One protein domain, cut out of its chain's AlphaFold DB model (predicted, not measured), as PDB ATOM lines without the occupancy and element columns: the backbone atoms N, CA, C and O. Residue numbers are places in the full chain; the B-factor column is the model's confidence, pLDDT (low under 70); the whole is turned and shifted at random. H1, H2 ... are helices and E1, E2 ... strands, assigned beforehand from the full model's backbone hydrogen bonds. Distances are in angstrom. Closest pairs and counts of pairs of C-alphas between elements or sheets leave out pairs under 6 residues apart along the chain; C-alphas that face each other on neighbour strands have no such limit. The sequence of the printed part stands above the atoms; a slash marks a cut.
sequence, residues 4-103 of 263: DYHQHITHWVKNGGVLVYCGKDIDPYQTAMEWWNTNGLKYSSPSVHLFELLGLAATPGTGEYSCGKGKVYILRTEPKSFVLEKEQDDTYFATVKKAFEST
ATOM      1  N   ASP A   4     -17.300  -0.987  -1.667       93.75
ATOM      2  CA  ASP A   4     -18.726  -1.243  -1.933       93.75
ATOM      3  C   ASP A   4     -19.593   0.023  -1.822       93.75
ATOM      4  O   ASP A   4     -20.586   0.185  -2.536       93.75
ATOM      5  N   TYR A   5     -19.192   0.995  -0.994       94.69
ATOM      6  CA  TYR A   5     -19.895   2.277  -0.898       94.69
ATOM      7  C   TYR A   5     -19.925   3.025  -2.235       94.69
ATOM      8  O   TYR A   5     -20.941   3.635  -2.572       94.69
ATOM      9  N   HIS A   6     -18.858   2.944  -3.036       96.50
ATOM     10  CA  HIS A   6     -18.835   3.591  -4.348       96.50
ATOM     11  C   HIS A   6     -19.764   2.888  -5.336       96.50
ATOM     12  O   HIS A   6     -20.356   3.556  -6.183       96.50
ATOM     13  N   GLN A   7     -19.962   1.574  -5.200       96.50
ATOM     14  CA  GLN A   7     -20.945   0.844  -5.999       96.50
ATOM     15  C   GLN A   7     -22.368   1.301  -5.668       96.50
ATOM     16  O   GLN A   7     -23.145   1.579  -6.582       96.50
ATOM     17  N   HIS A   8     -22.698   1.467  -4.382       97.62
ATOM     18  CA  HIS A   8     -24.007   1.974  -3.958       97.62
ATOM     19  C   HIS A   8     -24.267   3.409  -4.435       97.62
ATOM     20  O   HIS A   8     -25.334   3.678  -4.990       97.62
ATOM     21  N   ILE A   9     -23.290   4.313  -4.291       97.56
ATOM     22  CA  ILE A   9     -23.393   5.694  -4.796       97.56
ATOM     23  C   ILE A   9     -23.576   5.686  -6.318       97.56
ATOM     24  O   ILE A   9     -24.492   6.324  -6.833       97.56
ATOM     25  N   THR A  10     -22.756   4.920  -7.039       97.88
ATOM     26  CA  THR A  10     -22.837   4.801  -8.502       97.88
ATOM     27  C   THR A  10     -24.197   4.274  -8.944       97.88
ATOM     28  O   THR A  10     -24.793   4.811  -9.877       97.88
ATOM     29  N   HIS A  11     -24.712   3.238  -8.278       97.88
ATOM     30  CA  HIS A  11     -26.028   2.681  -8.566       97.88
ATOM     31  C   HIS A  11     -27.141   3.709  -8.330       97.88
ATOM     32  O   HIS A  11     -28.028   3.852  -9.172       97.88
ATOM     33  N   TRP A  12     -27.087   4.456  -7.226       96.94
ATOM     34  CA  TRP A  12     -28.051   5.516  -6.928       96.94
ATOM     35  C   TRP A  12     -28.030   6.630  -7.986       96.94
ATOM     36  O   TRP A  12     -29.082   6.975  -8.526       96.94
ATOM     37  N   VAL A  13     -26.843   7.121  -8.366       96.75
ATOM     38  CA  VAL A  13     -26.691   8.132  -9.429       96.75
ATOM     39  C   VAL A  13     -27.213   7.603 -10.764       96.75
ATOM     40  O   VAL A  13     -28.061   8.238 -11.386       96.75
ATOM     41  N   LYS A  14     -26.802   6.401 -11.192       96.50
ATOM     42  CA  LYS A  14     -27.254   5.814 -12.470       96.50
ATOM     43  C   LYS A  14     -28.775   5.628 -12.541       96.50
ATOM     44  O   LYS A  14     -29.321   5.621 -13.644       96.50
ATOM     45  N   ASN A  15     -29.458   5.542 -11.398       95.56
ATOM     46  CA  ASN A  15     -30.916   5.460 -11.291       95.56
ATOM     47  C   ASN A  15     -31.633   6.810 -11.103       95.56
ATOM     48  O   ASN A  15     -32.835   6.816 -10.854       95.56
ATOM     49  N   GLY A  16     -30.945   7.941 -11.278       93.50
ATOM     50  CA  GLY A  16     -31.553   9.279 -11.238       93.50
ATOM     51  C   GLY A  16     -31.136  10.132 -10.043       93.50
ATOM     52  O   GLY A  16     -31.601  11.262  -9.919       93.50
ATOM     53  N   GLY A  17     -30.260   9.620  -9.174       94.25
ATOM     54  CA  GLY A  17     -29.624  10.419  -8.132       94.25
ATOM     55  C   GLY A  17     -28.734  11.522  -8.712       94.25
ATOM     56  O   GLY A  17     -28.193  11.398  -9.814       94.25
ATOM     57  N   VAL A  18     -28.566  12.602  -7.952       95.50
ATOM     58  CA  VAL A  18     -27.692  13.720  -8.318       95.50
ATOM     59  C   VAL A  18     -26.585  13.846  -7.282       95.50
ATOM     60  O   VAL A  18     -26.852  14.093  -6.109       95.50
ATOM     61  N   LEU A  19     -25.339  13.675  -7.716       96.69
ATOM     62  CA  LEU A  19     -24.157  13.778  -6.865       96.69
ATOM     63  C   LEU A  19     -23.475  15.130  -7.078       96.69
ATOM     64  O   LEU A  19     -23.169  15.490  -8.211       96.69
ATOM     65  N   VAL A  20     -23.174  15.840  -5.994       96.31
ATOM     66  CA  VAL A  20     -22.227  16.962  -6.002       96.31
ATOM     67  C   VAL A  20     -20.959  16.485  -5.309       96.31
ATOM     68  O   VAL A  20     -20.982  16.155  -4.126       96.31
ATOM     69  N   TYR A  21     -19.860  16.415  -6.050       96.00
ATOM     70  CA  TYR A  21     -18.543  16.113  -5.513       96.00
ATOM     71  C   TYR A  21     -17.716  17.400  -5.487       96.00
ATOM     72  O   TYR A  21     -17.574  18.080  -6.505       96.00
ATOM     73  N   CYS A  22     -17.134  17.708  -4.330       93.81
ATOM     74  CA  CYS A  22     -16.211  18.820  -4.181       93.81
ATOM     75  C   CYS A  22     -14.872  18.342  -3.633       93.81
ATOM     76  O   CYS A  22     -14.801  17.768  -2.547       93.81
ATOM     77  N   GLY A  23     -13.802  18.647  -4.358       92.44
ATOM     78  CA  GLY A  23     -12.451  18.350  -3.920       92.44
ATOM     79  C   GLY A  23     -11.442  18.406  -5.057       92.44
ATOM     80  O   GLY A  23     -11.722  18.054  -6.205       92.44
ATOM     81  N   LYS A  24     -10.221  18.818  -4.721       91.44
ATOM     82  CA  LYS A  24      -9.064  18.717  -5.621       91.44
ATOM     83  C   LYS A  24      -8.331  17.376  -5.521       91.44
ATOM     84  O   LYS A  24      -7.454  17.135  -6.336       91.44
ATOM     85  N   ASP A  25      -8.675  16.533  -4.543       90.50
ATOM     86  CA  ASP A  25      -7.962  15.278  -4.245       90.50
ATOM     87  C   ASP A  25      -6.456  15.458  -3.969       90.50
ATOM     88  O   ASP A  25      -5.659  14.564  -4.217       90.50
ATOM     89  N   ILE A  26      -6.061  16.615  -3.428       89.31
ATOM     90  CA  ILE A  26      -4.663  16.935  -3.076       89.31
ATOM     91  C   ILE A  26      -4.377  16.796  -1.576       89.31
ATOM     92  O   ILE A  26      -3.357  17.278  -1.089       89.31
ATOM     93  N   ASP A  27      -5.304  16.199  -0.828       86.31
ATOM     94  CA  ASP A  27      -5.125  15.980   0.603       86.31
ATOM     95  C   ASP A  27      -3.933  15.025   0.844       86.31
ATOM     96  O   ASP A  27      -3.801  14.019   0.140       86.31
ATOM     97  N   PRO A  28      -3.036  15.304   1.807       87.00
ATOM     98  CA  PRO A  28      -1.863  14.462   2.048       87.00
ATOM     99  C   PRO A  28      -2.219  13.006   2.393       87.00
ATOM    100  O   PRO A  28      -1.460  12.091   2.054       87.00
ATOM    101  N   TYR A  29      -3.387  12.759   2.994       88.69
ATOM    102  CA  TYR A  29      -3.845  11.417   3.347       88.69
ATOM    103  C   TYR A  29      -4.258  10.569   2.139       88.69
ATOM    104  O   TYR A  29      -4.408   9.359   2.283       88.69
ATOM    105  N   GLN A  30      -4.369  11.141   0.934       87.44
ATOM    106  CA  GLN A  30      -4.657  10.365  -0.284       87.44
ATOM    107  C   GLN A  30      -3.575   9.315  -0.589       87.44
ATOM    108  O   GLN A  30      -3.845   8.283  -1.208       87.44
ATOM    109  N   THR A  31      -2.355   9.564  -0.105       86.62
ATOM    110  CA  THR A  31      -1.190   8.680  -0.250       86.62
ATOM    111  C   THR A  31      -1.062   7.625   0.851       86.62
ATOM    112  O   THR A  31      -0.196   6.755   0.758       86.62
ATOM    113  N   ALA A  32      -1.908   7.670   1.886       91.31
ATOM    114  CA  ALA A  32      -1.903   6.668   2.945       91.31
ATOM    115  C   ALA A  32      -2.295   5.292   2.389       91.31
ATOM    116  O   ALA A  32      -3.132   5.197   1.493       91.31
ATOM    117  N   MET A  33      -1.692   4.223   2.921       92.25
ATOM    118  CA  MET A  33      -2.040   2.855   2.532       92.25
ATOM    119  C   MET A  33      -3.452   2.520   3.008       92.25
ATOM    120  O   MET A  33      -3.694   2.386   4.205       92.25
ATOM    121  N   GLU A  34      -4.361   2.363   2.060       94.00
ATOM    122  CA  GLU A  34      -5.785   2.159   2.285       94.00
ATOM    123  C   GLU A  34      -6.390   1.316   1.157       94.00
ATOM    124  O   GLU A  34      -5.714   0.924   0.203       94.00
ATOM    125  N   TRP A  35      -7.681   0.997   1.251       93.88
ATOM    126  CA  TRP A  35      -8.330   0.073   0.310       93.88
ATOM    127  C   TRP A  35      -8.170   0.462  -1.170       93.88
ATOM    128  O   TRP A  35      -8.153  -0.420  -2.018       93.88
ATOM    129  N   TRP A  36      -8.036   1.752  -1.504       92.81
ATOM    130  CA  TRP A  36      -7.952   2.221  -2.895       92.81
ATOM    131  C   TRP A  36      -6.559   2.067  -3.528       92.81
ATOM    132  O   TRP A  36      -6.433   2.137  -4.751       92.81
ATOM    133  N   ASN A  37      -5.512   1.845  -2.732       93.56
ATOM    134  CA  ASN A  37      -4.130   1.710  -3.211       93.56
ATOM    135  C   ASN A  37      -3.403   0.476  -2.642       93.56
ATOM    136  O   ASN A  37      -2.177   0.378  -2.718       93.56
ATOM    137  N   THR A  38      -4.156  -0.478  -2.089       93.31
ATOM    138  CA  THR A  38      -3.661  -1.764  -1.575       93.31
ATOM    139  C   THR A  38      -4.376  -2.934  -2.258       93.31
ATOM    140  O   THR A  38      -5.289  -2.747  -3.061       93.31
ATOM    141  N   ASN A  39      -3.942  -4.171  -1.981       90.25
ATOM    142  CA  ASN A  39      -4.573  -5.401  -2.488       90.25
ATOM    143  C   ASN A  39      -4.742  -5.450  -4.021       90.25
ATOM    144  O   ASN A  39      -5.724  -5.976  -4.538       90.25
ATOM    145  N   GLY A  40      -3.767  -4.902  -4.755       90.12
ATOM    146  CA  GLY A  40      -3.745  -4.881  -6.221       90.12
ATOM    147  C   GLY A  40      -4.365  -3.634  -6.856       90.12
ATOM    148  O   GLY A  40      -4.127  -3.393  -8.039       90.12
ATOM    149  N   LEU A  41      -5.082  -2.810  -6.085       91.19
ATOM    150  CA  LEU A  41      -5.573  -1.509  -6.536       91.19
ATOM    151  C   LEU A  41      -4.456  -0.459  -6.495       91.19
ATOM    152  O   LEU A  41      -3.540  -0.531  -5.677       91.19
ATOM    153  N   LYS A  42      -4.512   0.505  -7.422       93.94
ATOM    154  CA  LYS A  42      -3.476   1.537  -7.618       93.94
ATOM    155  C   LYS A  42      -4.071   2.923  -7.882       93.94
ATOM    156  O   LYS A  42      -3.503   3.709  -8.638       93.94
ATOM    157  N   TYR A  43      -5.233   3.218  -7.304       94.50
ATOM    158  CA  TYR A  43      -5.844   4.534  -7.458       94.50
ATOM    159  C   TYR A  43      -5.053   5.585  -6.675       94.50
ATOM    160  O   TYR A  43      -4.608   5.333  -5.556       94.50
ATOM    161  N   SER A  44      -4.893   6.778  -7.250       93.38
ATOM    162  CA  SER A  44      -4.208   7.900  -6.594       93.38
ATOM    163  C   SER A  44      -5.023   8.528  -5.457       93.38
ATOM    164  O   SER A  44      -4.462   9.190  -4.593       93.38
ATOM    165  N   SER A  45      -6.341   8.334  -5.473       93.94
ATOM    166  CA  SER A  45      -7.296   8.751  -4.444       93.94
ATOM    167  C   SER A  45      -8.540   7.848  -4.541       93.94
ATOM    168  O   SER A  45      -8.786   7.255  -5.601       93.94
ATOM    169  N   PRO A  46      -9.377   7.736  -3.494       94.00
ATOM    170  CA  PRO A  46     -10.594   6.939  -3.560       94.00
ATOM    171  C   PRO A  46     -11.594   7.528  -4.565       94.00
ATOM    172  O   PRO A  46     -12.343   6.780  -5.193       94.00
ATOM    173  N   SER A  47     -11.596   8.846  -4.786       94.94
ATOM    174  CA  SER A  47     -12.470   9.480  -5.778       94.94
ATOM    175  C   SER A  47     -12.212   8.969  -7.201       94.94
ATOM    176  O   SER A  47     -13.178   8.806  -7.940       94.94
ATOM    177  N   VAL A  48     -10.968   8.615  -7.568       95.81
ATOM    178  CA  VAL A  48     -10.673   8.019  -8.886       95.81
ATOM    179  C   VAL A  48     -11.455   6.722  -9.088       95.81
ATOM    180  O   VAL A  48     -12.053   6.537 -10.145       95.81
ATOM    181  N   HIS A  49     -11.530   5.862  -8.066       96.25
ATOM    182  CA  HIS A  49     -12.345   4.644  -8.122       96.25
ATOM    183  C   HIS A  49     -13.837   4.969  -8.297       96.25
ATOM    184  O   HIS A  49     -14.528   4.333  -9.089       96.25
ATOM    185  N   LEU A  50     -14.355   5.980  -7.586       97.31
ATOM    186  CA  LEU A  50     -15.747   6.414  -7.757       97.31
ATOM    187  C   LEU A  50     -16.012   6.918  -9.185       97.31
ATOM    188  O   LEU A  50     -17.018   6.552  -9.791       97.31
ATOM    189  N   PHE A  51     -15.118   7.745  -9.727       97.81
ATOM    190  CA  PHE A  51     -15.251   8.310 -11.068       97.81
ATOM    191  C   PHE A  51     -15.153   7.248 -12.159       97.81
ATOM    192  O   PHE A  51     -15.946   7.294 -13.097       97.81
ATOM    193  N   GLU A  52     -14.283   6.249 -12.004       97.12
ATOM    194  CA  GLU A  52     -14.233   5.096 -12.904       97.12
ATOM    195  C   GLU A  52     -15.572   4.343 -12.927       97.12
ATOM    196  O   GLU A  52     -16.128   4.103 -14.000       97.12
ATOM    197  N   LEU A  53     -16.157   4.040 -11.761       97.50
ATOM    198  CA  LEU A  53     -17.461   3.366 -11.681       97.50
ATOM    199  C   LEU A  53     -18.602   4.199 -12.297       97.50
ATOM    200  O   LEU A  53     -19.541   3.649 -12.895       97.50
ATOM    201  N   LEU A  54     -18.515   5.526 -12.182       97.81
ATOM    202  CA  LEU A  54     -19.427   6.480 -12.819       97.81
ATOM    203  C   LEU A  54     -19.194   6.618 -14.335       97.81
ATOM    204  O   LEU A  54     -20.071   7.142 -15.020       97.81
ATOM    205  N   GLY A  55     -18.085   6.100 -14.874       97.19
ATOM    206  CA  GLY A  55     -17.720   6.210 -16.291       97.19
ATOM    207  C   GLY A  55     -17.133   7.572 -16.672       97.19
ATOM    208  O   GLY A  55     -17.258   7.998 -17.817       97.19
ATOM    209  N   LEU A  56     -16.539   8.277 -15.709       97.62
ATOM    210  CA  LEU A  56     -15.873   9.562 -15.900       97.62
ATOM    211  C   LEU A  56     -14.358   9.370 -16.060       97.62
ATOM    212  O   LEU A  56     -13.814   8.298 -15.801       97.62
ATOM    213  N   ALA A  57     -13.661  10.431 -16.475       96.62
ATOM    214  CA  ALA A  57     -12.200  10.454 -16.440       96.62
ATOM    215  C   ALA A  57     -11.685  10.193 -15.010       96.62
ATOM    216  O   ALA A  57     -12.400  10.444 -14.047       96.62
ATOM    217  N   ALA A  58     -10.432   9.758 -14.853       94.19
ATOM    218  CA  ALA A  58      -9.833   9.566 -13.526       94.19
ATOM    219  C   ALA A  58      -9.849  10.861 -12.689       94.19
ATOM    220  O   ALA A  58     -10.124  10.849 -11.492       94.19
ATOM    221  N   THR A  59      -9.604  11.996 -13.345       94.88
ATOM    222  CA  THR A  59      -9.651  13.333 -12.753       94.88
ATOM    223  C   THR A  59     -10.544  14.235 -13.608       94.88
ATOM    224  O   THR A  59     -10.025  15.012 -14.415       94.88
ATOM    225  N   PRO A  60     -11.884  14.140 -13.496       96.75
ATOM    226  CA  PRO A  60     -12.769  15.014 -14.256       96.75
ATOM    227  C   PRO A  60     -12.531  16.468 -13.837       96.75
ATOM    228  O   PRO A  60     -12.257  16.744 -12.662       96.75
ATOM    229  N   GLY A  61     -12.607  17.384 -14.800       96.69
ATOM    230  CA  GLY A  61     -12.565  18.819 -14.530       96.69
ATOM    231  C   GLY A  61     -13.813  19.292 -13.781       96.69
ATOM    232  O   GLY A  61     -14.769  18.541 -13.596       96.69
ATOM    233  N   THR A  62     -13.812  20.554 -13.352       95.75
ATOM    234  CA  THR A  62     -15.037  21.191 -12.853       95.75
ATOM    235  C   THR A  62     -16.090  21.192 -13.957       95.75
ATOM    236  O   THR A  62     -15.799  21.607 -15.079       95.75
ATOM    237  N   GLY A  63     -17.306  20.739 -13.655       95.56
ATOM    238  CA  GLY A  63     -18.368  20.669 -14.652       95.56
ATOM    239  C   GLY A  63     -19.508  19.730 -14.290       95.56
ATOM    240  O   GLY A  63     -19.606  19.221 -13.173       95.56
ATOM    241  N   GLU A  64     -20.376  19.515 -15.274       96.75
ATOM    242  CA  GLU A  64     -21.595  18.719 -15.157       96.75
ATOM    243  C   GLU A  64     -21.507  17.513 -16.080       96.75
ATOM    244  O   GLU A  64     -21.213  17.647 -17.268       96.75
ATOM    245  N   TYR A  65     -21.793  16.338 -15.534       97.25
ATOM    246  CA  TYR A  65     -21.658  15.074 -16.236       97.25
ATOM    247  C   TYR A  65     -22.937  14.257 -16.100       97.25
ATOM    248  O   TYR A  65     -23.434  14.026 -14.997       97.25
ATOM    249  N   SER A  66     -23.474  13.792 -17.225       95.75
ATOM    250  CA  SER A  66     -24.583  12.835 -17.228       95.75
ATOM    251  C   SER A  66     -24.063  11.441 -16.882       95.75
ATOM    252  O   SER A  66     -23.063  10.994 -17.440       95.75
ATOM    253  N   CYS A  67     -24.740  10.739 -15.974       95.25
ATOM    254  CA  CYS A  67     -24.344   9.409 -15.510       95.25
ATOM    255  C   CYS A  67     -25.581   8.513 -15.397       95.25
ATOM    256  O   CYS A  67     -26.327   8.573 -14.419       95.25
ATOM    257  N   GLY A  68     -25.819   7.674 -16.411       94.44
ATOM    258  CA  GLY A  68     -27.068   6.916 -16.518       94.44
ATOM    259  C   GLY A  68     -28.271   7.860 -16.600       94.44
ATOM    260  O   GLY A  68     -28.321   8.715 -17.479       94.44
ATOM    261  N   LYS A  69     -29.229   7.712 -15.679       94.44
ATOM    262  CA  LYS A  69     -30.393   8.606 -15.550       94.44
ATOM    263  C   LYS A  69     -30.139   9.830 -14.660       94.44
ATOM    264  O   LYS A  69     -31.004  10.696 -14.583       94.44
ATOM    265  N   GLY A  70     -29.013   9.870 -13.947       94.88
ATOM    266  CA  GLY A  70     -28.672  10.935 -13.007       94.88
ATOM    267  C   GLY A  70     -27.582  11.869 -13.516       94.88
ATOM    268  O   GLY A  70     -27.195  11.844 -14.690       94.88
ATOM    269  N   LYS A  71     -27.080  12.704 -12.605       96.00
ATOM    270  CA  LYS A  71     -26.056  13.717 -12.887       96.00
ATOM    271  C   LYS A  71     -24.984  13.747 -11.808       96.00
ATOM    272  O   LYS A  71     -25.254  13.474 -10.640       96.00
ATOM    273  N   VAL A  72     -23.780  14.132 -12.207       97.50
ATOM    274  CA  VAL A  72     -22.645  14.378 -11.322       97.50
ATOM    275  C   VAL A  72     -22.127  15.788 -11.584       97.50
ATOM    276  O   VAL A  72     -21.768  16.122 -12.711       97.50
ATOM    277  N   TYR A  73     -22.086  16.606 -10.541       97.38
ATOM    278  CA  TYR A  73     -21.486  17.934 -10.535       97.38
ATOM    279  C   TYR A  73     -20.126  17.833  -9.850       97.38
ATOM    280  O   TYR A  73     -20.042  17.366  -8.713       97.38
ATOM    281  N   ILE A  74     -19.062  18.248 -10.533       97.00
ATOM    282  CA  ILE A  74     -17.698  18.254 -10.000       97.00
ATOM    283  C   ILE A  74     -17.276  19.697  -9.748       97.00
ATOM    284  O   ILE A  74     -17.305  20.515 -10.664       97.00
ATOM    285  N   LEU A  75     -16.822  19.986  -8.528       95.06
ATOM    286  CA  LEU A  75     -16.162  21.235  -8.152       95.06
ATOM    287  C   LEU A  75     -14.710  20.936  -7.753       95.06
ATOM    288  O   LEU A  75     -14.449  20.389  -6.678       95.06
ATOM    289  N   ARG A  76     -13.741  21.294  -8.606       93.50
ATOM    290  CA  ARG A  76     -12.295  21.163  -8.325       93.50
ATOM    291  C   ARG A  76     -11.764  22.327  -7.491       93.50
ATOM    292  O   ARG A  76     -10.780  22.981  -7.834       93.50
ATOM    293  N   THR A  77     -12.408  22.526  -6.353       90.12
ATOM    294  CA  THR A  77     -12.101  23.565  -5.373       90.12
ATOM    295  C   THR A  77     -11.748  22.904  -4.041       90.12
ATOM    296  O   THR A  77     -12.199  21.795  -3.748       90.12
ATOM    297  N   GLU A  78     -10.871  23.525  -3.251       89.12
ATOM    298  CA  GLU A  78     -10.603  23.031  -1.897       89.12
ATOM    299  C   GLU A  78     -11.785  23.404  -1.004       89.12
ATOM    300  O   GLU A  78     -12.094  24.586  -0.923       89.12
ATOM    301  N   PRO A  79     -12.425  22.467  -0.283       88.12
ATOM    302  CA  PRO A  79     -13.619  22.793   0.501       88.12
ATOM    303  C   PRO A  79     -13.431  23.955   1.488       88.12
ATOM    304  O   PRO A  79     -14.364  24.713   1.734       88.12
ATOM    305  N   LYS A  80     -12.213  24.140   2.018       88.94
ATOM    306  CA  LYS A  80     -11.881  25.251   2.920       88.94
ATOM    307  C   LYS A  80     -11.998  26.629   2.255       88.94
ATOM    308  O   LYS A  80     -12.290  27.599   2.945       88.94
ATOM    309  N   SER A  81     -11.761  26.737   0.942       88.62
ATOM    310  CA  SER A  81     -11.773  28.036   0.263       88.62
ATOM    311  C   SER A  81     -13.181  28.612   0.174       88.62
ATOM    312  O   SER A  81     -13.314  29.823   0.212       88.62
ATOM    313  N   PHE A  82     -14.231  27.781   0.179       87.31
ATOM    314  CA  PHE A  82     -15.617  28.262   0.242       87.31
ATOM    315  C   PHE A  82     -15.931  29.080   1.495       87.31
ATOM    316  O   PHE A  82     -16.873  29.857   1.485       87.31
ATOM    317  N   VAL A  83     -15.170  28.882   2.572       86.56
ATOM    318  CA  VAL A  83     -15.375  29.584   3.846       86.56
ATOM    319  C   VAL A  83     -14.346  30.698   4.035       86.56
ATOM    320  O   VAL A  83     -14.654  31.736   4.606       86.56
ATOM    321  N   LEU A  84     -13.103  30.473   3.595       88.75
ATOM    322  CA  LEU A  84     -11.988  31.387   3.852       88.75
ATOM    323  C   LEU A  84     -11.844  32.494   2.805       88.75
ATOM    324  O   LEU A  84     -11.297  33.553   3.111       88.75
ATOM    325  N   GLU A  85     -12.279  32.247   1.574       87.88
ATOM    326  CA  GLU A  85     -12.180  33.208   0.482       87.88
ATOM    327  C   GLU A  85     -13.543  33.850   0.232       87.88
ATOM    328  O   GLU A  85     -14.579  33.185   0.214       87.88
ATOM    329  N   LYS A  86     -13.534  35.167   0.029       82.88
ATOM    330  CA  LYS A  86     -14.745  35.955  -0.199       82.88
ATOM    331  C   LYS A  86     -15.497  35.443  -1.436       82.88
ATOM    332  O   LYS A  86     -14.867  35.230  -2.470       82.88
ATOM    333  N   GLU A  87     -16.821  35.295  -1.323       81.12
ATOM    334  CA  GLU A  87     -17.751  34.944  -2.420       81.12
ATOM    335  C   GLU A  87     -17.526  33.550  -3.050       81.12
ATOM    336  O   GLU A  87     -18.104  33.217  -4.086       81.12
ATOM    337  N   GLN A  88     -16.694  32.688  -2.454       80.31
ATOM    338  CA  GLN A  88     -16.516  31.317  -2.956       80.31
ATOM    339  C   GLN A  88     -17.689  30.393  -2.582       80.31
ATOM    340  O   GLN A  88     -17.928  29.388  -3.258       80.31
ATOM    341  N   ASP A  89     -18.457  30.742  -1.553       86.31
ATOM    342  CA  ASP A  89     -19.698  30.076  -1.161       86.31
ATOM    343  C   ASP A  89     -20.807  30.222  -2.214       86.31
ATOM    344  O   ASP A  89     -21.546  29.260  -2.445       86.31
ATOM    345  N   ASP A  90     -20.861  31.347  -2.936       89.25
ATOM    346  CA  ASP A  90     -21.847  31.592  -3.999       89.25
ATOM    347  C   ASP A  90     -21.810  30.507  -5.081       89.25
ATOM    348  O   ASP A  90     -22.846  29.980  -5.503       89.25
ATOM    349  N   THR A  91     -20.607  30.117  -5.513       87.81
ATOM    350  CA  THR A  91     -20.425  29.083  -6.545       87.81
ATOM    351  C   THR A  91     -20.878  27.714  -6.043       87.81
ATOM    352  O   THR A  91     -21.535  26.957  -6.770       87.81
ATOM    353  N   TYR A  92     -20.549  27.387  -4.791       91.56
ATOM    354  CA  TYR A  92     -20.971  26.137  -4.172       91.56
ATOM    355  C   TYR A  92     -22.497  26.082  -4.044       91.56
ATOM    356  O   TYR A  92     -23.124  25.123  -4.504       91.56
ATOM    357  N   PHE A  93     -23.110  27.139  -3.509       92.44
ATOM    358  CA  PHE A  93     -24.555  27.231  -3.336       92.44
ATOM    359  C   PHE A  93     -25.299  27.185  -4.676       92.44
ATOM    360  O   PHE A  93     -26.255  26.422  -4.818       92.44
ATOM    361  N   ALA A  94     -24.837  27.922  -5.691       92.56
ATOM    362  CA  ALA A  94     -25.417  27.888  -7.033       92.56
ATOM    363  C   ALA A  94     -25.365  26.479  -7.650       92.56
ATOM    364  O   ALA A  94     -26.328  26.041  -8.286       92.56
ATOM    365  N   THR A  95     -24.276  25.742  -7.417       93.38
ATOM    366  CA  THR A  95     -24.127  24.355  -7.877       93.38
ATOM    367  C   THR A  95     -25.097  23.424  -7.159       93.38
ATOM    368  O   THR A  95     -25.790  22.646  -7.813       93.38
ATOM    369  N   VAL A  96     -25.203  23.522  -5.830       93.50
ATOM    370  CA  VAL A  96     -26.155  22.730  -5.034       93.50
ATOM    371  C   VAL A  96     -27.597  23.039  -5.440       93.50
ATOM    372  O   VAL A  96     -28.387  22.115  -5.625       93.50
ATOM    373  N   LYS A  97     -27.931  24.316  -5.655       93.94
ATOM    374  CA  LYS A  97     -29.240  24.744  -6.156       93.94
ATOM    375  C   LYS A  97     -29.547  24.113  -7.508       93.94
ATOM    376  O   LYS A  97     -30.578  23.463  -7.657       93.94
ATOM    377  N   LYS A  98     -28.633  24.239  -8.475       92.62
ATOM    378  CA  LYS A  98     -28.803  23.647  -9.806       92.62
ATOM    379  C   LYS A  98     -28.937  22.125  -9.736       92.62
ATOM    380  O   LYS A  98     -29.777  21.560 -10.429       92.62
ATOM    381  N   ALA A  99     -28.148  21.468  -8.888       92.94
ATOM    382  CA  ALA A  99     -28.226  20.033  -8.657       92.94
ATOM    383  C   ALA A  99     -29.602  19.620  -8.106       92.94
ATOM    384  O   ALA A  99     -30.230  18.723  -8.671       92.94
ATOM    385  N   PHE A 100     -30.100  20.310  -7.075       92.12
ATOM    386  CA  PHE A 100     -31.414  20.076  -6.472       92.12
ATOM    387  C   PHE A 100     -32.557  20.266  -7.480       92.12
ATOM    388  O   PHE A 100     -33.359  19.355  -7.689       92.12
ATOM    389  N   GLU A 101     -32.578  21.405  -8.172       90.88
ATOM    390  CA  GLU A 101     -33.631  21.780  -9.130       90.88
ATOM    391  C   GLU A 101     -33.578  20.961 -10.431       90.88
ATOM    392  O   GLU A 101     -34.538  20.935 -11.195       90.88
ATOM    393  N   SER A 102     -32.468  20.263 -10.694       84.75
ATOM    394  CA  SER A 102     -32.351  19.339 -11.826       84.75
ATOM    395  C   SER A 102     -32.968  17.960 -11.577       84.75
ATOM    396  O   SER A 102     -33.043  17.156 -12.511       84.75
ATOM    397  N   THR A 103     -33.378  17.664 -10.338       82.00
ATOM    398  CA  THR A 103     -34.047  16.400 -10.017       82.00
ATOM    399  C   THR A 103     -35.485  16.391 -10.562       82.00
ATOM    400  O   THR A 103     -36.108  17.443 -10.682       82.00
TER     401      THR A 103
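AT A GLANCE: This is residues 4 to 103 of the 263 residues of an uncharacterized protein of termite gut metagenome (UniProt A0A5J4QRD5). A small three-stranded sheet stands as a wall between helices: H5 runs along one face, and H1 and H3 are over the other, making three layers. H2 and the long link after it, residues 32 to 45, lie beyond H3, away from the sheet, and short H4 makes a corner with H5. The 100 printed residues hold five named helices and three named strands, in the order H1 E1 H2 H3 E2 E3 H4 H5; the mixed sheet has the order E1 E3 E2, and the class is mixed, helices and strands. The whole is compact, with a radius of gyration of the C-alphas of 14.3 A, and only just flat, spanning 41 by 34 by 19 A.

HOW THE PARTS SIT: H1, residues 4 to 14, stands up from the sheet at 54 degrees. E1, residues 18 to 22, is parallel to E3, residues 70 to 75, with N 21 and O 73 2.8 A apart. H2, residues 28 to 31, is not on the sheet. H3, residues 46 to 54, touches H1 at a steep tilt of 40 degrees, closest at the C-alphas of His 6 and Leu 50, 5.4 A. E2, residues 63 to 67, forms an antiparallel hairpin with E3; N 65 and O 72 are 2.8 A apart. H4, residues 81 to 84, touches H5, residues 88 to 101, only at the corner, closest at the C-alphas of Phe 82 and Gln 88, 4.5 A. H5 runs along the strands, at 2 degrees to E3 on the local plane and a height over the sheet of 9.8 A. Each O i to N i+4 pair is within hydrogen-bond range in H1 and H3, and 9 of 10 in H5; H2 and H4 are too short for such a pair.

IN THESE COORDINATES: H1 begins at C-alpha 4 (-18.726, -1.243, -1.933) and is 15.3 A long. E3 is 16.9 A long. H5 is 20.5 A long and ends at C-alpha 101 (-33.631, 21.780, -9.130).

THE WHOLE: The C-alphas of Gly 40 and Lys 86 are the two farthest apart, 42.7 A. The printed part has no cut; the link from H2 to H3 is long. No printed residue is under 70 in pLDDT.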